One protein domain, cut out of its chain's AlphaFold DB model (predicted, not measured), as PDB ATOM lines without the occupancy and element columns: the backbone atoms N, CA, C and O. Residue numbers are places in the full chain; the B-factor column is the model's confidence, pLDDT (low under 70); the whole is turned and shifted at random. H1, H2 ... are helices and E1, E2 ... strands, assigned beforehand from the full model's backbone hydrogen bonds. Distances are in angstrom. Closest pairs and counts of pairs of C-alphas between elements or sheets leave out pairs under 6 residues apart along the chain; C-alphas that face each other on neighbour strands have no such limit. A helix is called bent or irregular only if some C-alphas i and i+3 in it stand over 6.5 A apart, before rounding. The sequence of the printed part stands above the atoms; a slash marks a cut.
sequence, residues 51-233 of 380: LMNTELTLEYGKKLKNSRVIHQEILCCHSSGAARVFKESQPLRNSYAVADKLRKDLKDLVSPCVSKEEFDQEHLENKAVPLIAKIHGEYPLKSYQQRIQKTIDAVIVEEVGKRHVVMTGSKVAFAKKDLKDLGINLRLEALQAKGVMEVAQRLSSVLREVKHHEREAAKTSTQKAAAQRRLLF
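AT A GLANCE: This is residues 51 to 233 of the 380 residues of an uncharacterized protein of Phaeosphaeria nodorum (strain SN15 / ATCC MYA-4574 / FGSC 10173) (UniProt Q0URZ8). The model is a long rod with a small head at one end: H2b, one arm of the bent helix H2, and H8 make most of its length, and H4 and H5 join them in an up-and-down bundle of four, each running against the one before it in the chain. The head holds the three-stranded sheet E2 E1 E3, which H1 and H9 graze, and H2a, the other arm of H2, which touches H1 and H9 but is not on the sheet; towards the other end lie the short helices H3, H6 and H7 and the loop of residues 162 to 177. The printed part has 183 residues, mostly helix, in the order E1 E2 H1 H2 H3 H4 H5 H6 H7 H8 H9 E3; the sheet is mixed. It is loose, with a radius of gyration of the C-alphas of 20.7 A and spans of 70 by 32 by 30 A.

HOW THE PARTS SIT: Start at E1, residues 55 to 60, a hairpin with E2, residues 66 to 71; they are antiparallel, with N 58 and O 68 2.8 A apart, within hydrogen-bond range. E3, residues 230 to 233, is parallel to E1, with N 231 and O 57 at 2.9 A. H1, residues 72 to 78, only grazes the sheet. H2, residues 80 to 109, was assigned as one helix by its hydrogen bonds but is bent, C-alphas 88 and 91 being 7.3 A apart; its arms H2a, residues 80 to 88, and H2b, residues 91 to 109, stand at a steep tilt of 54 degrees. H9, residues 222 to 227, touches H2a, closest at the C-alphas of Phe 86 and Ala 226, 5.9 A. The hub is H8, residues 193 to 217; H2b touches it with residues 103 to 107 alone, closest at C-alphas 107 and 204, 6.0 A, opposite ways at a shallow tilt of 34.7 degrees, only just short of steep. H3, residues 116 to 121, touches H8 at C-alphas 120 and 193, their closest, 5.6 A. H4, residues 125 to 138, and H5, residues 142 to 161, form a helical hairpin, closest at C-alphas 136 and 149, 5.5 A. H5 touches H8, closest at C-alphas 159 and 195, 5.8 A, opposite ways at a shallow tilt of 25 degrees. H6, residues 178 to 181, is near H5; H7, residues 184 to 189, touches H4, closest at C-alphas 133 and 184, 6.0 A. Every O i to N i+4 pair is within hydrogen-bond range in H1, H2a, H2b, H3, H7, H8 and H9, but 8 of 10 in H4 and 14 of 16 in H5; H6 is too short for one.

IN THESE COORDINATES: Find C-alpha 55 at (22.285, 43.019, 20.180), where E1 begins. H2b runs 27.8 A from C-alpha 91 at (33.175, 32.993, 30.207); H5, irregular with C-alphas 143 and 146 7.3 A apart, runs 29.5 A, and H8 35.8 A. E3 ends at (10.738, 31.489, 24.929).

THE WHOLE: The C-alphas of His 78 and Lys 171, the two farthest apart, are 70.4 A apart. The printed part has no cut; the link from H5 to H6 is long, and within it residues 168 to 172 have pLDDT under 70.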
ATOM      1  N   LEU A  51      23.525  52.073  26.041       83.38
ATOM      2  CA  LEU A  51      22.411  51.125  26.185       83.38
ATOM      3  C   LEU A  51      22.117  50.268  24.939       83.38
ATOM      4  O   LEU A  51      21.305  49.347  25.015       83.38
ATOM      5  N   MET A  52      22.763  50.549  23.804       88.50
ATOM      6  CA  MET A  52      22.480  49.906  22.510       88.50
ATOM      7  C   MET A  52      23.689  49.153  21.929       88.50
ATOM      8  O   MET A  52      23.776  48.935  20.725       88.50
ATOM      9  N   ASN A  53      24.652  48.760  22.766       92.12
ATOM     10  CA  ASN A  53      25.915  48.185  22.291       92.12
ATOM     11  C   ASN A  53      25.813  46.702  21.913       92.12
ATOM     12  O   ASN A  53      26.511  46.243  21.002       92.12
ATOM     13  N   THR A  54      24.981  45.930  22.619       95.50
ATOM     14  CA  THR A  54      24.963  44.473  22.466       95.50
ATOM     15  C   THR A  54      23.599  43.973  22.018       95.50
ATOM     16  O   THR A  54      22.701  43.757  22.830       95.50
ATOM     17  N   GLU A  55      23.468  43.686  20.725       96.94
ATOM     18  CA  GLU A  55      22.285  43.019  20.180       96.94
ATOM     19  C   GLU A  55      22.142  41.577  20.700       96.94
ATOM     20  O   GLU A  55      23.096  40.786  20.738       96.94
ATOM     21  N   LEU A  56      20.911  41.227  21.062       97.12
ATOM     22  CA  LEU A  56      20.443  39.899  21.429       97.12
ATOM     23  C   LEU A  56      19.297  39.488  20.507       97.12
ATOM     24  O   LEU A  56      18.433  40.296  20.173       97.12
ATOM     25  N   THR A  57      19.229  38.205  20.165       97.44
ATOM     26  CA  THR A  57      18.082  37.642  19.441       97.44
ATOM     27  C   THR A  57      17.096  37.006  20.421       97.44
ATOM     28  O   THR A  57      17.382  35.982  21.043       97.44
ATOM     29  N   LEU A  58      15.921  37.610  20.548       95.75
ATOM     30  CA  LEU A  58      14.759  37.065  21.237       95.75
ATOM     31  C   LEU A  58      14.024  36.112  20.293       95.75
ATOM     32  O   LEU A  58      13.421  36.571  19.332       95.75
ATOM     33  N   GLU A  59      14.042  34.811  20.562       95.12
ATOM     34  CA  GLU A  59      13.314  33.802  19.787       95.12
ATOM     35  C   GLU A  59      12.126  33.268  20.598       95.12
ATOM     36  O   GLU A  59      12.270  32.891  21.764       95.12
ATOM     37  N   TYR A  60      10.938  33.219  19.995       92.50
ATOM     38  CA  TYR A  60       9.714  32.823  20.689       92.50
ATOM     39  C   TYR A  60       8.731  32.063  19.795       92.50
ATOM     40  O   TYR A  60       8.835  32.037  18.565       92.50
ATOM     41  N   GLY A  61       7.760  31.426  20.449       87.94
ATOM     42  CA  GLY A  61       6.675  30.697  19.802       87.94
ATOM     43  C   GLY A  61       6.981  29.233  19.517       87.94
ATOM     44  O   GLY A  61       8.091  28.741  19.750       87.94
ATOM     45  N   LYS A  62       5.981  28.515  18.986       84.94
ATOM     46  CA  LYS A  62       6.139  27.090  18.663       84.94
ATOM     47  C   LYS A  62       7.294  26.908  17.676       84.94
ATOM     48  O   LYS A  62       7.276  27.444  16.569       84.94
ATOM     49  N   LYS A  63       8.285  26.102  18.068       89.56
ATOM     50  CA  LYS A  63       9.521  25.845  17.303       89.56
ATOM     51  C   LYS A  63      10.444  27.067  17.133       89.56
ATOM     52  O   LYS A  63      11.315  27.008  16.271       89.56
ATOM     53  N   LEU A  64      10.284  28.131  17.933       91.50
ATOM     54  CA  LEU A  64      11.153  29.322  17.921       91.50
ATOM     55  C   LEU A  64      11.228  30.010  16.542       91.50
ATOM     56  O   LEU A  64      12.283  30.482  16.125       91.50
ATOM     57  N   LYS A  65      10.114  30.018  15.797       92.62
ATOM     58  CA  LYS A  65      10.061  30.594  14.442       92.62
ATOM     59  C   LYS A  65      10.047  32.119  14.433       92.62
ATOM     60  O   LYS A  65      10.476  32.711  13.450       92.62
ATOM     61  N   ASN A  66       9.529  32.736  15.492       90.56
ATOM     62  CA  ASN A  66       9.457  34.185  15.593       90.56
ATOM     63  C   ASN A  66      10.730  34.699  16.262       90.56
ATOM     64  O   ASN A  66      11.163  34.132  17.269       90.56
ATOM     65  N   SER A  67      11.313  35.771  15.729       94.62
ATOM     66  CA  SER A  67      12.484  36.413  16.317       94.62
ATOM     67  C   SER A  67      12.361  37.935  16.346       94.62
ATOM     68  O   SER A  67      11.702  38.541  15.502       94.62
ATOM     69  N   ARG A  68      12.985  38.558  17.346       93.94
ATOM     70  CA  ARG A  68      13.160  40.011  17.463       93.94
ATOM     71  C   ARG A  68      14.555  40.320  17.983       93.94
ATOM     72  O   ARG A  68      15.118  39.531  18.736       93.94
ATOM     73  N   VAL A  69      15.099  41.467  17.597       94.88
ATOM     74  CA  VAL A  69      16.358  41.970  18.153       94.88
ATOM     75  C   VAL A  69      16.036  42.899  19.316       94.88
ATOM     76  O   VAL A  69      15.146  43.742  19.209       94.88
ATOM     77  N   ILE A  70      16.726  42.712  20.435       94.31
ATOM     78  CA  ILE A  70      16.688  43.603  21.600       94.31
ATOM     79  C   ILE A  70      18.120  43.862  22.070       94.31
ATOM     80  O   ILE A  70      19.019  43.101  21.725       94.31
ATOM     81  N   HIS A  71      18.338  44.884  22.891       95.69
ATOM     82  CA  HIS A  71      19.664  45.178  23.434       95.69
ATOM     83  C   HIS A  71      19.823  44.594  24.839       95.69
ATOM     84  O   HIS A  71      18.899  44.642  25.659       95.69
ATOM     85  N   GLN A  72      20.988  44.000  25.104       95.25
ATOM     86  CA  GLN A  72      21.289  43.338  26.372       95.25
ATOM     87  C   GLN A  72      21.222  44.316  27.541       95.25
ATOM     88  O   GLN A  72      20.707  43.969  28.599       95.25
ATOM     89  N   GLU A  73      21.748  45.520  27.352       94.31
ATOM     90  CA  GLU A  73      21.878  46.532  28.390       94.31
ATOM     91  C   GLU A  73      20.497  46.961  28.903       94.31
ATOM     92  O   GLU A  73      20.258  46.883  30.107       94.31
ATOM     93  N   ILE A  74      19.551  47.251  28.000       89.94
ATOM     94  CA  ILE A  74      18.148  47.546  28.346       89.94
ATOM     95  C   ILE A  74      17.542  46.413  29.177       89.94
ATOM     96  O   ILE A  74      16.928  46.640  30.219       89.94
ATOM     97  N   LEU A  75      17.722  45.166  28.735       90.81
ATOM     98  CA  LEU A  75      17.157  44.019  29.435       90.81
ATOM     99  C   LEU A  75      17.749  43.856  30.845       90.81
ATOM    100  O   LEU A  75      17.019  43.539  31.784       90.81
ATOM    101  N   CYS A  76      19.053  44.080  31.001       90.88
ATOM    102  CA  CYS A  76      19.737  44.018  32.290       90.88
ATOM    103  C   CYS A  76      19.322  45.153  33.239       90.88
ATOM    104  O   CYS A  76      19.253  44.911  34.440       90.88
ATOM    105  N   CYS A  77      19.012  46.350  32.726       85.44
ATOM    106  CA  CYS A  77      18.496  47.465  33.532       85.44
ATOM    107  C   CYS A  77      17.148  47.131  34.177       85.44
ATOM    108  O   CYS A  77      16.895  47.504  35.320       85.44
ATOM    109  N   HIS A  78      16.292  46.400  33.462       83.06
ATOM    110  CA  HIS A  78      14.972  46.047  33.970       83.06
ATOM    111  C   HIS A  78      14.952  44.708  34.719       83.06
ATOM    112  O   HIS A  78      14.066  44.502  35.540       83.06
ATOM    113  N   SER A  79      15.890  43.784  34.464       87.50
ATOM    114  CA  SER A  79      15.915  42.443  35.073       87.50
ATOM    115  C   SER A  79      17.240  42.122  35.755       87.50
ATOM    116  O   SER A  79      18.231  41.777  35.103       87.50
ATOM    117  N   SER A  80      17.209  42.076  37.087       86.75
ATOM    118  CA  SER A  80      18.301  41.543  37.913       86.75
ATOM    119  C   SER A  80      18.649  40.092  37.537       86.75
ATOM    120  O   SER A  80      19.822  39.720  37.458       86.75
ATOM    121  N   GLY A  81      17.632  39.280  37.227       89.25
ATOM    122  CA  GLY A  81      17.796  37.900  36.784       89.25
ATOM    123  C   GLY A  81      18.519  37.800  35.440       89.25
ATOM    124  O   GLY A  81      19.434  36.986  35.302       89.25
ATOM    125  N   ALA A  82      18.164  38.640  34.462       91.44
ATOM    126  CA  ALA A  82      18.845  38.660  33.167       91.44
ATOM    127  C   ALA A  82      20.301  39.094  33.341       91.44
ATOM    128  O   ALA A  82      21.201  38.432  32.827       91.44
ATOM    129  N   ALA A  83      20.532  40.157  34.119       93.44
ATOM    130  CA  ALA A  83      21.867  40.653  34.423       93.44
ATOM    131  C   ALA A  83      22.754  39.559  35.037       93.44
ATOM    132  O   ALA A  83      23.882  39.348  34.581       93.44
ATOM    133  N   ARG A  84      22.222  38.801  36.007       95.75
ATOM    134  CA  ARG A  84      22.906  37.651  36.613       95.75
ATOM    135  C   ARG A  84      23.246  36.580  35.574       95.75
ATOM    136  O   ARG A  84      24.413  36.223  35.436       95.75
ATOM    137  N   VAL A  85      22.260  36.130  34.795       96.38
ATOM    138  CA  VAL A  85      22.454  35.080  33.779       96.38
ATOM    139  C   VAL A  85      23.497  35.492  32.738       96.38
ATOM    140  O   VAL A  85      24.366  34.690  32.390       96.38
ATOM    141  N   PHE A  86      23.463  36.729  32.238       97.06
ATOM    142  CA  PHE A  86      24.444  37.198  31.258       97.06
ATOM    143  C   PHE A  86      25.849  37.309  31.842       97.06
ATOM    144  O   PHE A  86      26.810  36.915  31.177       97.06
ATOM    145  N   LYS A  87      25.971  37.766  33.092       96.88
ATOM    146  CA  LYS A  87      27.247  37.809  33.812       96.88
ATOM    147  C   LYS A  87      27.845  36.408  33.969       96.88
ATOM    148  O   LYS A  87      29.003  36.194  33.618       96.88
ATOM    149  N   GLU A  88      27.048  35.440  34.413       97.75
ATOM    150  CA  GLU A  88      27.459  34.035  34.578       97.75
ATOM    151  C   GLU A  88      27.774  33.339  33.244       97.75
ATOM    152  O   GLU A  88      28.569  32.401  33.181       97.75
ATOM    153  N   SER A  89      27.164  33.799  32.152       97.88
ATOM    154  CA  SER A  89      27.369  33.249  30.808       97.88
ATOM    155  C   SER A  89      28.584  33.841  30.084       97.88
ATOM    156  O   SER A  89      28.963  33.346  29.020       97.88
ATOM    157  N   GLN A  90      29.215  34.885  30.630       97.75
ATOM    158  CA  GLN A  90      30.297  35.614  29.966       97.75
ATOM    159  C   GLN A  90      31.543  34.751  29.651       97.75
ATOM    160  O   GLN A  90      32.045  34.847  28.528       97.75
ATOM    161  N   PRO A  91      32.034  33.859  30.538       98.38
ATOM    162  CA  PRO A  91      33.175  32.993  30.207       98.38
ATOM    163  C   PRO A  91      32.879  32.048  29.032       98.38
ATOM    164  O   PRO A  91      33.710  31.847  28.140       98.38
ATOM    165  N   LEU A  92      31.660  31.502  28.994       98.38
ATOM    166  CA  LEU A  92      31.217  30.626  27.914       98.38
ATOM    167  C   LEU A  92      31.035  31.404  26.602       98.38
ATOM    168  O   LEU A  92      31.424  30.920  25.542       98.38
ATOM    169  N   ARG A  93      30.524  32.638  26.668       98.25
ATOM    170  CA  ARG A  93      30.435  33.549  25.518       98.25
ATOM    171  C   ARG A  93      31.804  33.814  24.896       98.25
ATOM    172  O   ARG A  93      31.942  33.713  23.680       98.25
ATOM    173  N   ASN A  94      32.813  34.104  25.717       97.94
ATOM    174  CA  ASN A  94      34.185  34.301  25.243       97.94
ATOM    175  C   ASN A  94      34.702  33.036  24.538       97.94
ATOM    176  O   ASN A  94      35.279  33.114  23.454       97.94
ATOM    177  N   SER A  95      34.410  31.861  25.105       98.25
ATOM    178  CA  SER A  95      34.769  30.568  24.511       98.25
ATOM    179  C   SER A  95      34.093  30.345  23.151       98.25
ATOM    180  O   SER A  95      34.751  29.925  22.199       98.25
ATOM    181  N   TYR A  96      32.804  30.677  23.015       98.44
ATOM    182  CA  TYR A  96      32.102  30.610  21.729       98.44
ATOM    183  C   TYR A  96      32.634  31.610  20.704       98.44
ATOM    184  O   TYR A  96      32.715  31.262  19.529       98.44
ATOM    185  N   ALA A  97      33.016  32.819  21.117       97.81
ATOM    186  CA  ALA A  97      33.598  33.809  20.213       97.81
ATOM    187  C   ALA A  97      34.922  33.306  19.614       97.81
ATOM    188  O   ALA A  97      35.112  33.365  18.399       97.81
ATOM    189  N   VAL A  98      35.796  32.729  20.447       98.25
ATOM    190  CA  VAL A  98      37.049  32.107  19.988       98.25
ATOM    191  C   VAL A  98      36.764  30.900  19.086       98.25
ATOM    192  O   VAL A  98      37.358  30.793  18.015       98.25
ATOM    193  N   ALA A  99      35.822  30.026  19.459       98.38
ATOM    194  CA  ALA A  99      35.447  28.867  18.645       98.38
ATOM    195  C   ALA A  99      34.884  29.269  17.270       98.38
ATOM    196  O   ALA A  99      35.245  28.674  16.255       98.38
ATOM    197  N   ASP A 100      34.004  30.275  17.218       98.06
ATOM    198  CA  ASP A 100      33.411  30.746  15.964       98.06
ATOM    199  C   ASP A 100      34.449  31.427  15.071       98.06
ATOM    200  O   ASP A 100      34.379  31.243  13.856       98.06
ATOM    201  N   LYS A 101      35.426  32.132  15.661       98.12
ATOM    202  CA  LYS A 101      36.579  32.679  14.937       98.12
ATOM    203  C   LYS A 101      37.422  31.566  14.315       98.12
ATOM    204  O   LYS A 101      37.528  31.528  13.099       98.12
ATOM    205  N   LEU A 102      37.905  30.600  15.105       98.38
ATOM    206  CA  LEU A 102      38.695  29.466  14.592       98.38
ATOM    207  C   LEU A 102      37.963  28.701  13.478       98.38
ATOM    208  O   LEU A 102      38.557  28.313  12.477       98.38
ATOM    209  N   ARG A 103      36.650  28.506  13.635       98.19
ATOM    210  CA  ARG A 103      35.804  27.868  12.622       98.19
ATOM    211  C   ARG A 103      35.687  28.704  11.344       98.19
ATOM    212  O   ARG A 103      35.625  28.115  10.270       98.19
ATOM    213  N   LYS A 104      35.563  30.034  11.444       97.88
ATOM    214  CA  LYS A 104      35.521  30.943  10.282       97.88
ATOM    215  C   LYS A 104      36.865  30.948   9.566       97.88
ATOM    216  O   LYS A 104      36.880  30.595   8.398       97.88
ATOM    217  N   ASP A 105      37.954  31.171  10.301       97.56
ATOM    218  CA  ASP A 105      39.320  31.167   9.771       97.56
ATOM    219  C   ASP A 105      39.607  29.858   9.008       97.56
ATOM    220  O   ASP A 105      40.113  29.880   7.890       97.56
ATOM    221  N   LEU A 106      39.207  28.703   9.563       98.00
ATOM    222  CA  LEU A 106      39.383  27.417   8.883       98.00
ATOM    223  C   LEU A 106      38.455  27.280   7.671       98.00
ATOM    224  O   LEU A 106      38.883  26.803   6.626       98.00
ATOM    225  N   LYS A 107      37.184  27.684   7.793       97.19
ATOM    226  CA  LYS A 107      36.214  27.627   6.690       97.19
ATOM    227  C   LYS A 107      36.674  28.467   5.498       97.19
ATOM    228  O   LYS A 107      36.451  28.033   4.375       97.19
ATOM    229  N   ASP A 108      37.275  29.623   5.739       96.25
ATOM    230  CA  ASP A 108      37.716  30.531   4.683       96.25
ATOM    231  C   ASP A 108      38.892  29.931   3.889       96.25
ATOM    232  O   ASP A 108      38.962  30.124   2.682       96.25
ATOM    233  N   LEU A 109      39.734  29.101   4.526       96.31
ATOM    234  CA  LEU A 109      40.799  28.337   3.853       96.31
ATOM    235  C   LEU A 109      40.289  27.134   3.045       96.31
ATOM    236  O   LEU A 109      40.908  26.754   2.059       96.31
ATOM    237  N   VAL A 110      39.186  26.505   3.469       94.81
ATOM    238  CA  VAL A 110      38.602  25.324   2.798       94.81
ATOM    239  C   VAL A 110      37.195  25.580   2.277       94.81
ATOM    240  O   VAL A 110      36.304  24.725   2.369       94.81
ATOM    241  N   SER A 111      36.962  26.789   1.770       91.31
ATOM    242  CA  SER A 111      35.683  27.136   1.163       91.31
ATOM    243  C   SER A 111      35.367  26.141   0.034       91.31
ATOM    244  O   SER A 111      36.288  25.743  -0.678       91.31
ATOM    245  N   PRO A 112      34.099  25.733  -0.179       85.00
ATOM    246  CA  PRO A 112      33.735  24.787  -1.243       85.00
ATOM    247  C   PRO A 112      34.184  25.190  -2.655       85.00
ATOM    248  O   PRO A 112      34.163  24.352  -3.549       85.00
ATOM    249  N   CYS A 113      34.543  26.459  -2.855       86.12
ATOM    250  CA  CYS A 113      35.027  26.982  -4.127       86.12
ATOM    251  C   CYS A 113      36.524  26.742  -4.368       86.12
ATOM    252  O   CYS A 113      36.936  26.825  -5.516       86.12
ATOM    253  N   VAL A 114      37.315  26.456  -3.328       92.19
ATOM    254  CA  VAL A 114      38.766  26.280  -3.464       92.19
ATOM    255  C   VAL A 114      39.039  24.883  -4.006       92.19
ATOM    256  O   VAL A 114      38.744  23.876  -3.349       92.19
ATOM    257  N   SER A 115      39.573  24.818  -5.222       95.81
ATOM    258  CA  SER A 115      39.975  23.547  -5.838       95.81
ATOM    259  C   SER A 115      41.245  22.984  -5.184       95.81
ATOM    260  O   SER A 115      41.953  23.684  -4.461       95.81
ATOM    261  N   LYS A 116      41.549  21.699  -5.413       95.12
ATOM    262  CA  LYS A 116      42.772  21.082  -4.861       95.12
ATOM    263  C   LYS A 116      44.026  21.713  -5.456       95.12
ATOM    264  O   LYS A 116      45.024  21.870  -4.765       95.12
ATOM    265  N   GLU A 117      43.939  22.072  -6.727       96.44
ATOM    266  CA  GLU A 117      44.987  22.703  -7.510       96.44
ATOM    267  C   GLU A 117      45.223  24.140  -7.038       96.44
ATOM    268  O   GLU A 117      46.364  24.533  -6.851       96.44
ATOM    269  N   GLU A 118      44.156  24.897  -6.783       96.12
ATOM    270  CA  GLU A 118      44.240  26.255  -6.230       96.12
ATOM    271  C   GLU A 118      44.829  26.256  -4.817       96.12
ATOM    272  O   GLU A 118      45.694  27.071  -4.516       96.12
ATOM    273  N   PHE A 119      44.429  25.301  -3.969       96.69
ATOM    274  CA  PHE A 119      44.976  25.172  -2.617       96.69
ATOM    275  C   PHE A 119      46.499  24.967  -2.621       96.69
ATOM    276  O   PHE A 119      47.192  25.570  -1.803       96.69
ATOM    277  N   ASP A 120      46.998  24.142  -3.547       95.69
ATOM    278  CA  ASP A 120      48.426  23.856  -3.742       95.69
ATOM    279  C   ASP A 120      49.164  25.039  -4.398       95.69
ATOM    280  O   ASP A 120      50.216  25.461  -3.926       95.69
ATOM    281  N   GLN A 121      48.585  25.640  -5.446       96.50
ATOM    282  CA  GLN A 121      49.165  26.792  -6.152       96.50
ATOM    283  C   GLN A 121      49.298  28.031  -5.262       96.50
ATOM    284  O   GLN A 121      50.277  28.770  -5.372       96.50
ATOM    285  N   GLU A 122      48.326  28.274  -4.382       96.88
ATOM    286  CA  GLU A 122      48.349  29.395  -3.439       96.88
ATOM    287  C   GLU A 122      49.092  29.081  -2.133       96.88
ATOM    288  O   GLU A 122      49.179  29.937  -1.243       96.88
ATOM    289  N   HIS A 123      49.635  27.868  -1.999       96.25
ATOM    290  CA  HIS A 123      50.345  27.402  -0.813       96.25
ATOM    291  C   HIS A 123      49.547  27.591   0.490       96.25
ATOM    292  O   HIS A 123      50.071  28.035   1.526       96.25
ATOM    293  N   LEU A 124      48.240  27.303   0.445       96.94
ATOM    294  CA  LEU A 124      47.336  27.503   1.581       96.94
ATOM    295  C   LEU A 124      47.639  26.551   2.744       96.94
ATOM    296  O   LEU A 124      47.259  26.844   3.884       96.94
ATOM    297  N   GLU A 125      48.384  25.468   2.509       96.94
ATOM    298  CA  GLU A 125      48.896  24.572   3.544       96.94
ATOM    299  C   GLU A 125      49.703  25.324   4.607       96.94
ATOM    300  O   GLU A 125      49.522  25.070   5.800       96.94
ATOM    301  N   ASN A 126      50.482  26.337   4.215       97.12
ATOM    302  CA  ASN A 126      51.295  27.132   5.140       97.12
ATOM    303  C   ASN A 126      50.444  27.907   6.159       97.12
ATOM    304  O   ASN A 126      50.889  28.184   7.272       97.12
ATOM    305  N   LYS A 127      49.201  28.248   5.795       97.88
ATOM    306  CA  LYS A 127      48.224  28.882   6.696       97.88
ATOM    307  C   LYS A 127      47.387  27.840   7.440       97.88
ATOM    308  O   LYS A 127      47.051  28.038   8.607       97.88
ATOM    309  N   ALA A 128      47.049  26.735   6.778       97.94
ATOM    310  CA  ALA A 128      46.192  25.696   7.331       97.94
ATOM    311  C   ALA A 128      46.877  24.898   8.449       97.94
ATOM    312  O   ALA A 128      46.256  24.678   9.487       97.94
ATOM    313  N   VAL A 129      48.145  24.508   8.284       97.94
ATOM    314  CA  VAL A 129      48.903  23.724   9.277       97.94
ATOM    315  C   VAL A 129      48.909  24.374  10.671       97.94
ATOM    316  O   VAL A 129      48.420  23.732  11.610       97.94
ATOM    317  N   PRO A 130      49.362  25.635  10.853       98.38
ATOM    318  CA  PRO A 130      49.372  26.259  12.177       98.38
ATOM    319  C   PRO A 130      47.959  26.439  12.747       98.38
ATOM    320  O   PRO A 130      47.758  26.328  13.959       98.38
ATOM    321  N   LEU A 131      46.953  26.666  11.895       98.50
ATOM    322  CA  LEU A 131      45.568  26.791  12.338       98.50
ATOM    323  C   LEU A 131      44.985  25.452  12.816       98.50
ATOM    324  O   LEU A 131      44.339  25.411  13.865       98.50
ATOM    325  N   ILE A 132      45.234  24.353  12.096       98.44
ATOM    326  CA  ILE A 132      44.828  23.000  12.508       98.44
ATOM    327  C   ILE A 132      45.510  22.638  13.829       98.44
ATOM    328  O   ILE A 132      44.837  22.173  14.749       98.44
ATOM    329  N   ALA A 133      46.817  22.886  13.957       98.31
ATOM    330  CA  ALA A 133      47.560  22.620  15.186       98.31
ATOM    331  C   ALA A 133      47.011  23.419  16.378       98.31
ATOM    332  O   ALA A 133      46.812  22.865  17.463       98.31
ATOM    333  N   LYS A 134      46.669  24.696  16.160       98.44
ATOM    334  CA  LYS A 134      46.006  25.533  17.164       98.44
ATOM    335  C   LYS A 134      44.645  24.973  17.573       98.44
ATOM    336  O   LYS A 134      44.360  24.865  18.761       98.44
ATOM    337  N   ILE A 135      43.807  24.571  16.617       98.50
ATOM    338  CA  ILE A 135      42.504  23.953  16.911       98.50
ATOM    339  C   ILE A 135      42.690  22.629  17.668       98.50
ATOM    340  O   ILE A 135      41.941  22.343  18.596       98.50
ATOM    341  N   HIS A 136      43.700  21.834  17.325       98.31
ATOM    342  CA  HIS A 136      44.001  20.574  17.999       98.31
ATOM    343  C   HIS A 136      44.392  20.767  19.478       98.31
ATOM    344  O   HIS A 136      43.940  20.007  20.339       98.31
ATOM    345  N   GLY A 137      45.241  21.756  19.779       97.56
ATOM    346  CA  GLY A 137      45.762  21.994  21.131       97.56
ATOM    347  C   GLY A 137      44.885  22.890  22.010       97.56
ATOM    348  O   GLY A 137      44.786  22.666  23.214       97.56
ATOM    349  N   GLU A 138      44.226  23.888  21.421       97.75
ATOM    350  CA  GLU A 138      43.668  25.036  22.150       97.75
ATOM    351  C   GLU A 138      42.172  25.264  21.878       97.75
ATOM    352  O   GLU A 138      41.656  26.360  22.105       97.75
ATOM    353  N   TYR A 139      41.429  24.261  21.387       98.44
ATOM    354  CA  TYR A 139      39.997  24.456  21.141       98.44
ATOM    355  C   TYR A 139      39.262  24.833  22.442       98.44
ATOM    356  O   TYR A 139      39.324  24.078  23.414       98.44
ATOM    357  N   PRO A 140      38.525  25.956  22.495       98.44
ATOM    358  CA  PRO A 140      38.060  26.521  23.766       98.44
ATOM    359  C   PRO A 140      36.936  25.710  24.434       98.44
ATOM    360  O   PRO A 140      36.717  25.825  25.638       98.44
ATOM    361  N   LEU A 141      36.220  24.863  23.686       98.19
ATOM    362  CA  LEU A 141      35.153  24.019  24.230       98.19
ATOM    363  C   LEU A 141      35.699  22.629  24.585       98.19
ATOM    364  O   LEU A 141      35.710  21.718  23.753       98.19
ATOM    365  N   LYS A 142      36.131  22.466  25.843       97.88
ATOM    366  CA  LYS A 142      36.821  21.262  26.351       97.88
ATOM    367  C   LYS A 142      36.094  19.946  26.054       97.88
ATOM    368  O   LYS A 142      36.734  18.972  25.675       97.88
ATOM    369  N   SER A 143      34.763  19.927  26.139       98.00
ATOM    370  CA  SER A 143      33.943  18.737  25.862       98.00
ATOM    371  C   SER A 143      34.099  18.184  24.439       98.00
ATOM    372  O   SER A 143      33.793  17.019  24.205       98.00
ATOM    373  N   TYR A 144      34.577  18.992  23.486       98.38
ATOM    374  CA  TYR A 144      34.760  18.591  22.087       98.38
ATOM    375  C   TYR A 144      36.219  18.360  21.690       98.38
ATOM    376  O   TYR A 144      36.456  17.824  20.606       98.38
ATOM    377  N   GLN A 145      37.187  18.718  22.541       98.06
ATOM    378  CA  GLN A 145      38.618  18.612  22.228       98.06
ATOM    379  C   GLN A 145      39.005  17.188  21.821       98.06
ATOM    380  O   GLN A 145      39.568  16.989  20.750       98.06
ATOM    381  N   GLN A 146      38.609  16.182  22.606       98.06
ATOM    382  CA  GLN A 146      38.943  14.788  22.309       98.06
ATOM    383  C   GLN A 146      38.369  14.320  20.962       98.06
ATOM    384  O   GLN A 146      39.028  13.589  20.225       98.06
ATOM    385  N   ARG A 147      37.142  14.735  20.618       98.25
ATOM    386  CA  ARG A 147      36.507  14.387  19.335       98.25
ATOM    387  C   ARG A 147      37.249  15.024  18.159       98.25
ATOM    388  O   ARG A 147      37.442  14.371  17.134       98.25
ATOM    389  N   ILE A 148      37.655  16.281  18.316       98.38
ATOM    390  CA  ILE A 148      38.426  17.031  17.322       98.38
ATOM    391  C   ILE A 148      39.794  16.377  17.106       98.38
ATOM    392  O   ILE A 148      40.117  16.035  15.972       98.38
ATOM    393  N   GLN A 149      40.540  16.116  18.183       97.88
ATOM    394  CA  GLN A 149      41.854  15.465  18.136       97.88
ATOM    395  C   GLN A 149      41.775  14.098  17.452       97.88
ATOM    396  O   GLN A 149      42.451  13.876  16.453       97.88
ATOM    397  N   LYS A 150      40.840  13.238  17.884       97.81
ATOM    398  CA  LYS A 150      40.599  11.928  17.255       97.81
ATOM    399  C   LYS A 150      40.304  12.030  15.760       97.81
ATOM    400  O   LYS A 150      40.731  11.165  15.005       97.81
ATOM    401  N   THR A 151      39.562  13.052  15.330       98.31
ATOM    402  CA  THR A 151      39.249  13.237  13.906       98.31
ATOM    403  C   THR A 151      40.494  13.628  13.120       98.31
ATOM    404  O   THR A 151      40.751  13.041  12.075       98.31
ATOM    405  N   ILE A 152      41.278  14.580  13.629       98.00
ATOM    406  CA  ILE A 152      42.525  15.019  12.991       98.00
ATOM    407  C   ILE A 152      43.502  13.842  12.889       98.00
ATOM    408  O   ILE A 152      43.987  13.541  11.802       98.00
ATOM    409  N   ASP A 153      43.719  13.122  13.991       96.94
ATOM    410  CA  ASP A 153      44.606  11.958  14.034       96.94
ATOM    411  C   ASP A 153      44.168  10.861  13.053       96.94
ATOM    412  O   ASP A 153      45.003  10.287  12.353       96.94
ATOM    413  N   ALA A 154      42.862  10.581  12.971       96.88
ATOM    414  CA  ALA A 154      42.326   9.577  12.057       96.88
ATOM    415  C   ALA A 154      42.575   9.942  10.586       96.88
ATOM    416  O   ALA A 154      43.019   9.085   9.822       96.88
ATOM    417  N   VAL A 155      42.348  11.205  10.204       97.44
ATOM    418  CA  VAL A 155      42.570  11.661   8.822       97.44
ATOM    419  C   VAL A 155      44.059  11.669   8.481       97.44
ATOM    420  O   VAL A 155      44.431  11.198   7.413       97.44
ATOM    421  N   ILE A 156      44.938  12.095   9.395       96.50
ATOM    422  CA  ILE A 156      46.395  12.017   9.181       96.50
ATOM    423  C   ILE A 156      46.820  10.566   8.904       96.50
ATOM    424  O   ILE A 156      47.550  10.299   7.950       96.50
ATOM    425  N   VAL A 157      46.348   9.608   9.709       94.94
ATOM    426  CA  VAL A 157      46.672   8.182   9.525       94.94
ATOM    427  C   VAL A 157      46.146   7.645   8.188       94.94
ATOM    428  O   VAL A 157      46.812   6.816   7.555       94.94
ATOM    429  N   GLU A 158      44.972   8.103   7.754       95.62
ATOM    430  CA  GLU A 158      44.387   7.761   6.457       95.62
ATOM    431  C   GLU A 158      45.234   8.303   5.292       95.62
ATOM    432  O   GLU A 158      45.607   7.539   4.400       95.62
ATOM    433  N   GLU A 159      45.609   9.583   5.332       95.25
ATOM    434  CA  GLU A 159      46.385  10.248   4.276       95.25
ATOM    435  C   GLU A 159      47.814   9.698   4.154       95.25
ATOM    436  O   GLU A 159      48.313   9.487   3.044       95.25
ATOM    437  N   VAL A 160      48.440   9.335   5.278       92.31
ATOM    438  CA  VAL A 160      49.712   8.592   5.279       92.31
ATOM    439  C   VAL A 160      49.542   7.228   4.608       92.31
ATOM    440  O   VAL A 160      50.383   6.811   3.810       92.31
ATOM    441  N   GLY A 161      48.436   6.529   4.884       92.56
ATOM    442  CA  GLY A 161      48.106   5.258   4.235       92.56
ATOM    443  C   GLY A 161      47.947   5.377   2.715       92.56
ATOM    444  O   GLY A 161      48.330   4.456   1.992       92.56
ATOM    445  N   LYS A 162      47.451   6.524   2.233       93.69
ATOM    446  CA  LYS A 162      47.314   6.861   0.805       93.69
ATOM    447  C   LYS A 162      48.616   7.334   0.146       93.69
ATOM    448  O   LYS A 162      48.619   7.580  -1.055       93.69
ATOM    449  N   ARG A 163      49.726   7.422   0.893       90.12
ATOM    450  CA  ARG A 163      51.033   7.938   0.435       90.12
ATOM    451  C   ARG A 163      51.019   9.417   0.016       90.12
ATOM    452  O   ARG A 163      51.884   9.829  -0.752       90.12
ATOM    453  N   HIS A 164      50.107  10.233   0.546       88.56
ATOM    454  CA  HIS A 164      50.143  11.692   0.367       88.56
ATOM    455  C   HIS A 164      51.132  12.353   1.352       88.56
ATOM    456  O   HIS A 164      50.780  13.262   2.099       88.56
ATOM    457  N   VAL A 165      52.372  11.860   1.379       87.50
ATOM    458  CA  VAL A 165      53.440  12.299   2.294       87.50
ATOM    459  C   VAL A 165      54.527  12.997   1.478       87.50
ATOM    460  O   VAL A 165      54.866  12.547   0.378       87.50
ATOM    461  N   VAL A 166      55.061  14.109   1.977       84.25
ATOM    462  CA  VAL A 166      56.191  14.800   1.345       84.25
ATOM    463  C   VAL A 166      57.457  13.988   1.618       84.25
ATOM    464  O   VAL A 166      57.845  13.790   2.766       84.25
ATOM    465  N   MET A 167      58.121  13.497   0.567       76.00
ATOM    466  CA  MET A 167      59.447  12.886   0.699       76.00
ATOM    467  C   MET A 167      60.509  13.987   0.734       76.00
ATOM    468  O   MET A 167      61.159  14.277  -0.269       76.00
ATOM    469  N   THR A 168      60.689  14.631   1.882       62.09
ATOM    470  CA  THR A 168      61.771  15.599   2.092       62.09
ATOM    471  C   THR A 168      63.108  14.864   2.218       62.09
ATOM    472  O   THR A 168      63.556  14.540   3.312       62.09
ATOM    473  N   GLY A 169      63.736  14.558   1.073       57.41
ATOM    474  CA  GLY A 169      65.175  14.288   0.890       57.41
ATOM    475  C   GLY A 169      65.791  13.047   1.558       57.41
ATOM    476  O   GLY A 169      66.813  12.548   1.093       57.41
ATOM    477  N   SER A 170      65.177  12.499   2.602       59.19
ATOM    478  CA  SER A 170      65.587  11.265   3.260       59.19
ATOM    479  C   SER A 170      64.689  10.132   2.764       59.19
ATOM    480  O   SER A 170      63.467  10.203   2.837       59.19
ATOM    481  N   LYS A 171      65.284   9.066   2.218       63.91
ATOM    482  CA  LYS A 171      64.569   7.890   1.677       63.91
ATOM    483  C   LYS A 171      63.812   7.072   2.744       63.91
ATOM    484  O   LYS A 171      63.438   5.929   2.486       63.91
ATOM    485  N   VAL A 172      63.618   7.609   3.946       65.75
ATOM    486  CA  VAL A 172      62.952   6.912   5.041       65.75
ATOM    487  C   VAL A 172      61.451   7.109   4.868       65.75
ATOM    488  O   VAL A 172      60.909   8.180   5.123       65.75
ATOM    489  N   ALA A 173      60.771   6.072   4.386       71.62
ATOM    490  CA  ALA A 173      59.317   6.052   4.374       71.62
ATOM    491  C   ALA A 173      58.811   6.115   5.824       71.62
ATOM    492  O   ALA A 173      59.110   5.217   6.608       71.62
ATOM    493  N   PHE A 174      58.048   7.155   6.174       75.06
ATOM    494  CA  PHE A 174      57.402   7.253   7.483       75.06
ATOM    495  C   PHE A 174      56.496   6.039   7.704       75.06
ATOM    496  O   PHE A 174      55.504   5.850   6.988       75.06
ATOM    497  N   ALA A 175      56.817   5.202   8.692       78.88
ATOM    498  CA  ALA A 175      55.923   4.130   9.085       78.88
ATOM    499  C   ALA A 175      54.799   4.700   9.964       78.88
ATOM    500  O   ALA A 175      54.984   5.643  10.730       78.88
ATOM    501  N   LYS A 176      53.618   4.066   9.933       80.75
ATOM    502  CA  LYS A 176      52.475   4.429  10.801       80.75
ATOM    503  C   LYS A 176      52.823   4.465  12.297       80.75
ATOM    504  O   LYS A 176      52.110   5.102  13.068       80.75
ATOM    505  N   LYS A 177      53.861   3.731  12.707       85.75
ATOM    506  CA  LYS A 177      54.329   3.670  14.095       85.75
ATOM    507  C   LYS A 177      55.026   4.968  14.502       85.75
ATOM    508  O   LYS A 177      54.710   5.487  15.563       85.75
ATOM    509  N   ASP A 178      55.844   5.525  13.616       85.94
ATOM    510  CA  ASP A 178      56.662   6.715  13.882       85.94
ATOM    511  C   ASP A 178      55.803   7.975  14.038       85.94
ATOM    512  O   ASP A 178      56.166   8.911  14.740       85.94
ATOM    513  N   LEU A 179      54.614   7.989  13.427       86.19
ATOM    514  CA  LEU A 179      53.688   9.116  13.524       86.19
ATOM    515  C   LEU A 179      53.141   9.331  14.931       86.19
ATOM    516  O   LEU A 179      52.838  10.464  15.263       86.19
ATOM    517  N   LYS A 180      52.969   8.298  15.762       87.69
ATOM    518  CA  LYS A 180      52.304   8.484  17.066       87.69
ATOM    519  C   LYS A 180      53.114   9.332  18.044       87.69
ATOM    520  O   LYS A 180      52.512  10.015  18.867       87.69
ATOM    521  N   ASP A 181      54.435   9.308  17.913       91.88
ATOM    522  CA  ASP A 181      55.350   9.992  18.827       91.88
ATOM    523  C   ASP A 181      55.682  11.421  18.361       91.88
ATOM    524  O   ASP A 181      56.293  12.200  19.093       91.88
ATOM    525  N   LEU A 182      55.251  11.802  17.153       93.75
ATOM    526  CA  LEU A 182      55.478  13.131  16.595       93.75
ATOM    527  C   LEU A 182      54.420  14.136  17.065       93.75
ATOM    528  O   LEU A 182      53.212  13.877  17.065       93.75
ATOM    529  N   GLY A 183      54.875  15.350  17.384       95.62
ATOM    530  CA  GLY A 183      53.991  16.487  17.637       95.62
ATOM    531  C   GLY A 183      53.091  16.793  16.434       95.62
ATOM    532  O   GLY A 183      53.458  16.544  15.287       95.62
ATOM    533  N   ILE A 184      51.902  17.354  16.682       97.00
ATOM    534  CA  ILE A 184      50.895  17.599  15.631       97.00
ATOM    535  C   ILE A 184      51.430  18.426  14.449       97.00
ATOM    536  O   ILE A 184      51.096  18.110  13.313       97.00
ATOM    537  N   ASN A 185      52.298  19.414  14.693       96.06
ATOM    538  CA  ASN A 185      52.901  20.224  13.627       96.06
ATOM    539  C   ASN A 185      53.727  19.365  12.667       96.06
ATOM    540  O   ASN A 185      53.440  19.344  11.480       96.06
ATOM    541  N   LEU A 186      54.657  18.563  13.196       94.94
ATOM    542  CA  LEU A 186      55.509  17.680  12.392       94.94
ATOM    543  C   LEU A 186      54.687  16.656  11.601       94.94
ATOM    544  O   LEU A 186      54.997  16.353  10.453       94.94
ATOM    545  N   ARG A 187      53.609  16.136  12.203       95.31
ATOM    546  CA  ARG A 187      52.698  15.209  11.517       95.31
ATOM    547  C   ARG A 187      51.982  15.859  10.337       95.31
ATOM    548  O   ARG A 187      51.781  15.192   9.330       95.31
ATOM    549  N   LEU A 188      51.579  17.121  10.473       96.25
ATOM    550  CA  LEU A 188      50.906  17.877   9.417       96.25
ATOM    551  C   LEU A 188      51.885  18.356   8.339       96.25
ATOM    552  O   LEU A 188      51.558  18.261   7.164       96.25
ATOM    553  N   GLU A 189      53.084  18.802   8.719       95.31
ATOM    554  CA  GLU A 189      54.166  19.197   7.799       95.31
ATOM    555  C   GLU A 189      54.668  18.025   6.944       95.31
ATOM    556  O   GLU A 189      55.144  18.222   5.829       95.31
ATOM    557  N   ALA A 190      54.534  16.790   7.437       93.81
ATOM    558  CA  ALA A 190      54.832  15.593   6.660       93.81
ATOM    559  C   ALA A 190      53.795  15.315   5.550       93.81
ATOM    560  O   ALA A 190      54.070  14.520   4.649       93.81
ATOM    561  N   LEU A 191      52.603  15.923   5.591       95.06
ATOM    562  CA  LEU A 191      51.566  15.725   4.577       95.06
ATOM    563  C   LEU A 191      51.780  16.638   3.366       95.06
ATOM    564  O   LEU A 191      52.192  17.785   3.491       95.06
ATOM    565  N   GLN A 192      51.430  16.141   2.179       95.75
ATOM    566  CA  GLN A 192      51.306  16.984   0.983       95.75
ATOM    567  C   GLN A 192      50.133  17.968   1.140       95.75
ATOM    568  O   GLN A 192      49.191  17.684   1.886       95.75
ATOM    569  N   ALA A 193      50.127  19.066   0.372       96.12
ATOM    570  CA  ALA A 193      49.072  20.089   0.411       96.12
ATOM    571  C   ALA A 193      47.655  19.487   0.321       96.12
ATOM    572  O   ALA A 193      46.776  19.806   1.122       96.12
ATOM    573  N   LYS A 194      47.461  18.501  -0.564       96.06
ATOM    574  CA  LYS A 194      46.207  17.740  -0.699       96.06
ATOM    575  C   LYS A 194      45.778  17.020   0.588       96.06
ATOM    576  O   LYS A 194      44.591  17.002   0.903       96.06
ATOM    577  N   GLY A 195      46.720  16.430   1.325       96.12
ATOM    578  CA  GLY A 195      46.444  15.767   2.602       96.12
ATOM    579  C   GLY A 195      46.080  16.773   3.697       96.12
ATOM    580  O   GLY A 195      45.129  16.556   4.446       96.12
ATOM    581  N   VAL A 196      46.772  17.919   3.744       97.38
ATOM    582  CA  VAL A 196      46.443  19.025   4.663       97.38
ATOM    583  C   VAL A 196      45.042  19.578   4.382       97.38
ATOM    584  O   VAL A 196      44.263  19.787   5.314       97.38
ATOM    585  N   MET A 197      44.691  19.760   3.106       96.88
ATOM    586  CA  MET A 197      43.360  20.200   2.682       96.88
ATOM    587  C   MET A 197      42.264  19.228   3.141       96.88
ATOM    588  O   MET A 197      41.247  19.672   3.673       96.88
ATOM    589  N   GLU A 198      42.475  17.915   3.002       97.19
ATOM    590  CA  GLU A 198      41.517  16.895   3.459       97.19
ATOM    591  C   GLU A 198      41.304  16.962   4.984       97.19
ATOM    592  O   GLU A 198      40.164  16.989   5.463       97.19
ATOM    593  N   VAL A 199      42.389  17.090   5.762       97.62
ATOM    594  CA  VAL A 199      42.314  17.293   7.220       97.62
ATOM    595  C   VAL A 199      41.501  18.548   7.548       97.62
ATOM    596  O   VAL A 199      40.590  18.496   8.381       97.62
ATOM    597  N   ALA A 200      41.785  19.668   6.879       97.81
ATOM    598  CA  ALA A 200      41.089  20.931   7.094       97.81
ATOM    599  C   ALA A 200      39.590  20.849   6.738       97.81
ATOM    600  O   ALA A 200      38.748  21.323   7.507       97.81
ATOM    601  N   GLN A 201      39.225  20.199   5.628       97.25
ATOM    602  CA  GLN A 201      37.831  19.993   5.212       97.25
ATOM    603  C   GLN A 201      37.052  19.132   6.208       97.25
ATOM    604  O   GLN A 201      35.933  19.484   6.619       97.25
ATOM    605  N   ARG A 202      37.649  18.018   6.648       97.69
ATOM    606  CA  ARG A 202      37.015  17.130   7.624       97.69
ATOM    607  C   ARG A 202      36.853  17.818   8.975       97.69
ATOM    608  O   ARG A 202      35.778  17.749   9.573       97.69
ATOM    609  N   LEU A 203      37.874  18.547   9.420       97.94
ATOM    610  CA  LEU A 203      37.825  19.337  10.645       97.94
ATOM    611  C   LEU A 203      36.759  20.440  10.570       97.94
ATOM    612  O   LEU A 203      35.950  20.568  11.487       97.94
ATOM    613  N   SER A 204      36.687  21.187   9.464       97.62
ATOM    614  CA  SER A 204      35.661  22.216   9.230       97.62
ATOM    615  C   SER A 204      34.239  21.645   9.325       97.62
ATOM    616  O   SER A 204      33.346  22.262   9.922       97.62
ATOM    617  N   SER A 205      34.037  20.426   8.817       96.94
ATOM    618  CA  SER A 205      32.771  19.694   8.944       96.94
ATOM    619  C   SER A 205      32.444  19.369  10.406       96.94
ATOM    620  O   SER A 205      31.354  19.704  10.874       96.94
ATOM    621  N   VAL A 206      33.401  18.833  11.173       98.19
ATOM    622  CA  VAL A 206      33.212  18.565  12.612       98.19
ATOM    623  C   VAL A 206      32.915  19.844  13.396       98.19
ATOM    624  O   VAL A 206      31.998  19.861  14.214       98.19
ATOM    625  N   LEU A 207      33.625  20.946  13.140       97.94
ATOM    626  CA  LEU A 207      33.373  22.218  13.828       97.94
ATOM    627  C   LEU A 207      31.980  22.790  13.513       97.94
ATOM    628  O   LEU A 207      31.356  23.424  14.370       97.94
ATOM    629  N   ARG A 208      31.458  22.549  12.304       97.75
ATOM    630  CA  ARG A 208      30.076  22.893  11.937       97.75
ATOM    631  C   ARG A 208      29.065  22.076  12.740       97.75
ATOM    632  O   ARG A 208      28.102  22.651  13.247       97.75
ATOM    633  N   GLU A 209      29.300  20.776  12.892       98.12
ATOM    634  CA  GLU A 209      28.463  19.906  13.722       98.12
ATOM    635  C   GLU A 209      28.494  20.322  15.195       98.12
ATOM    636  O   GLU A 209      27.442  20.395  15.823       98.12
ATOM    637  N   VAL A 210      29.668  20.671  15.735       98.25
ATOM    638  CA  VAL A 210      29.804  21.193  17.106       98.25
ATOM    639  C   VAL A 210      28.973  22.463  17.286       98.25
ATOM    640  O   VAL A 210      28.212  22.567  18.246       98.25
ATOM    641  N   LYS A 211      29.050  23.411  16.342       97.88
ATOM    642  CA  LYS A 211      28.224  24.629  16.372       97.88
ATOM    643  C   LYS A 211      26.730  24.307  16.354       97.88
ATOM    644  O   LYS A 211      25.968  24.934  17.087       97.88
ATOM    645  N   HIS A 212      26.305  23.356  15.524       98.00
ATOM    646  CA  HIS A 212      24.906  22.935  15.470       98.00
ATOM    647  C   HIS A 212      24.463  22.292  16.790       98.00
ATOM    648  O   HIS A 212      23.453  22.702  17.355       98.00
ATOM    649  N   HIS A 213      25.256  21.366  17.329       98.19
ATOM    650  CA  HIS A 213      24.962  20.692  18.591       98.19
ATOM    651  C   HIS A 213      24.878  21.675  19.766       98.19
ATOM    652  O   HIS A 213      23.943  21.614  20.558       98.19
ATOM    653  N   GLU A 214      25.794  22.643  19.854       98.31
ATOM    654  CA  GLU A 214      25.731  23.692  20.879       98.31
ATOM    655  C   GLU A 214      24.509  24.605  20.711       98.31
ATOM    656  O   GLU A 214      23.937  25.062  21.704       98.31
ATOM    657  N   ARG A 215      24.062  24.850  19.473       97.06
ATOM    658  CA  ARG A 215      22.836  25.616  19.204       97.06
ATOM    659  C   ARG A 215      21.577  24.865  19.644       97.06
ATOM    660  O   ARG A 215      20.642  25.501  20.130       97.06
ATOM    661  N   GLU A 216      21.560  23.545  19.490       96.50
ATOM    662  CA  GLU A 216      20.477  22.678  19.966       96.50
ATOM    663  C   GLU A 216      20.487  22.557  21.493       96.50
ATOM    664  O   GLU A 216      19.450  22.744  22.124       96.50
ATOM    665  N   ALA A 217      21.656  22.369  22.108       96.94
ATOM    666  CA  ALA A 217      21.803  22.344  23.564       96.94
ATOM    667  C   ALA A 217      21.383  23.670  24.231       96.94
ATOM    668  O   ALA A 217      20.932  23.684  25.374       96.94
ATOM    669  N   ALA A 218      21.487  24.798  23.521       96.94
ATOM    670  CA  ALA A 218      20.978  26.078  24.006       96.94
ATOM    671  C   ALA A 218      19.450  26.108  24.167       96.94
ATOM    672  O   ALA A 218      18.958  26.908  24.954       96.94
ATOM    673  N   LYS A 219      18.691  25.233  23.489       95.31
ATOM    674  CA  LYS A 219      17.226  25.156  23.649       95.31
ATOM    675  C   LYS A 219      16.806  24.713  25.047       95.31
ATOM    676  O   LYS A 219      15.726  25.085  25.491       95.31
ATOM    677  N   THR A 220      17.647  23.937  25.728       95.44
ATOM    678  CA  THR A 220      17.380  23.423  27.078       95.44
ATOM    679  C   THR A 220      18.174  24.150  28.163       95.44
ATOM    680  O   THR A 220      17.783  24.117  29.325       95.44
ATOM    681  N   SER A 221      19.271  24.831  27.809       97.06
ATOM    682  CA  SER A 221      20.125  25.552  28.757       97.06
ATOM    683  C   SER A 221      20.070  27.065  28.545       97.06
ATOM    684  O   SER A 221      20.645  27.598  27.594       97.06
ATOM    685  N   THR A 222      19.459  27.771  29.502       96.12
ATOM    686  CA  THR A 222      19.388  29.243  29.534       96.12
ATOM    687  C   THR A 222      20.774  29.888  29.478       96.12
ATOM    688  O   THR A 222      20.970  30.861  28.756       96.12
ATOM    689  N   GLN A 223      21.759  29.318  30.181       97.75
ATOM    690  CA  GLN A 223      23.133  29.830  30.198       97.75
ATOM    691  C   GLN A 223      23.803  29.700  28.821       97.75
ATOM    692  O   GLN A 223      24.424  30.647  28.338       97.75
ATOM    693  N   LYS A 224      23.636  28.559  28.133       98.19
ATOM    694  CA  LYS A 224      24.149  28.387  26.761       98.19
ATOM    695  C   LYS A 224      23.470  29.342  25.780       98.19
ATOM    696  O   LYS A 224      24.157  29.935  24.949       98.19
ATOM    697  N   ALA A 225      22.153  29.532  25.885       97.81
ATOM    698  CA  ALA A 225      21.428  30.501  25.064       97.81
ATOM    699  C   ALA A 225      21.955  31.930  25.281       97.81
ATOM    700  O   ALA A 225      22.344  32.595  24.319       97.81
ATOM    701  N   ALA A 226      22.083  32.364  26.536       97.56
ATOM    702  CA  ALA A 226      22.594  33.685  26.893       97.56
ATOM    703  C   ALA A 226      24.056  33.904  26.454       97.56
ATOM    704  O   ALA A 226      24.415  34.980  25.954       97.56
ATOM    705  N   ALA A 227      24.897  32.871  26.564       98.12
ATOM    706  CA  ALA A 227      26.264  32.880  26.047       98.12
ATOM    707  C   ALA A 227      26.305  33.043  24.517       98.12
ATOM    708  O   ALA A 227      27.200  33.706  23.998       98.12
ATOM    709  N   GLN A 228      25.309  32.510  23.801       98.06
ATOM    710  CA  GLN A 228      25.119  32.680  22.354       98.06
ATOM    711  C   GLN A 228      24.351  33.960  21.976       98.06
ATOM    712  O   GLN A 228      23.985  34.110  20.813       98.06
ATOM    713  N   ARG A 229      24.101  34.876  22.927       97.75
ATOM    714  CA  ARG A 229      23.302  36.104  22.732       97.75
ATOM    715  C   ARG A 229      21.866  35.837  22.260       97.75
ATOM    716  O   ARG A 229      21.299  36.592  21.474       97.75
ATOM    717  N   ARG A 230      21.271  34.747  22.745       97.56
ATOM    718  CA  ARG A 230      19.903  34.330  22.427       97.56
ATOM    719  C   ARG A 230      19.068  34.228  23.696       97.56
ATOM    720  O   ARG A 230      19.559  33.786  24.732       97.56
ATOM    721  N   LEU A 231      17.797  34.585  23.592       95.69
ATOM    722  CA  LEU A 231      16.795  34.352  24.629       95.69
ATOM    723  C   LEU A 231      15.668  33.533  24.026       95.69
ATOM    724  O   LEU A 231      15.111  33.926  23.005       95.69
ATOM    725  N   LEU A 232      15.365  32.390  24.631       95.12
ATOM    726  CA  LEU A 232      14.450  31.414  24.054       95.12
ATOM    727  C   LEU A 232      13.194  31.318  24.913       95.12
ATOM    728  O   LEU A 232      13.266  30.981  26.092       95.12
ATOM    729  N   PHE A 233      12.047  31.574  24.294       91.62
ATOM    730  CA  PHE A 233      10.738  31.489  24.929       91.62
ATOM    731  C   PHE A 233       9.833  30.522  24.156       91.62
ATOM    732  O   PHE A 233       8.901  30.958  23.469       91.62
TER     733      PHE A 233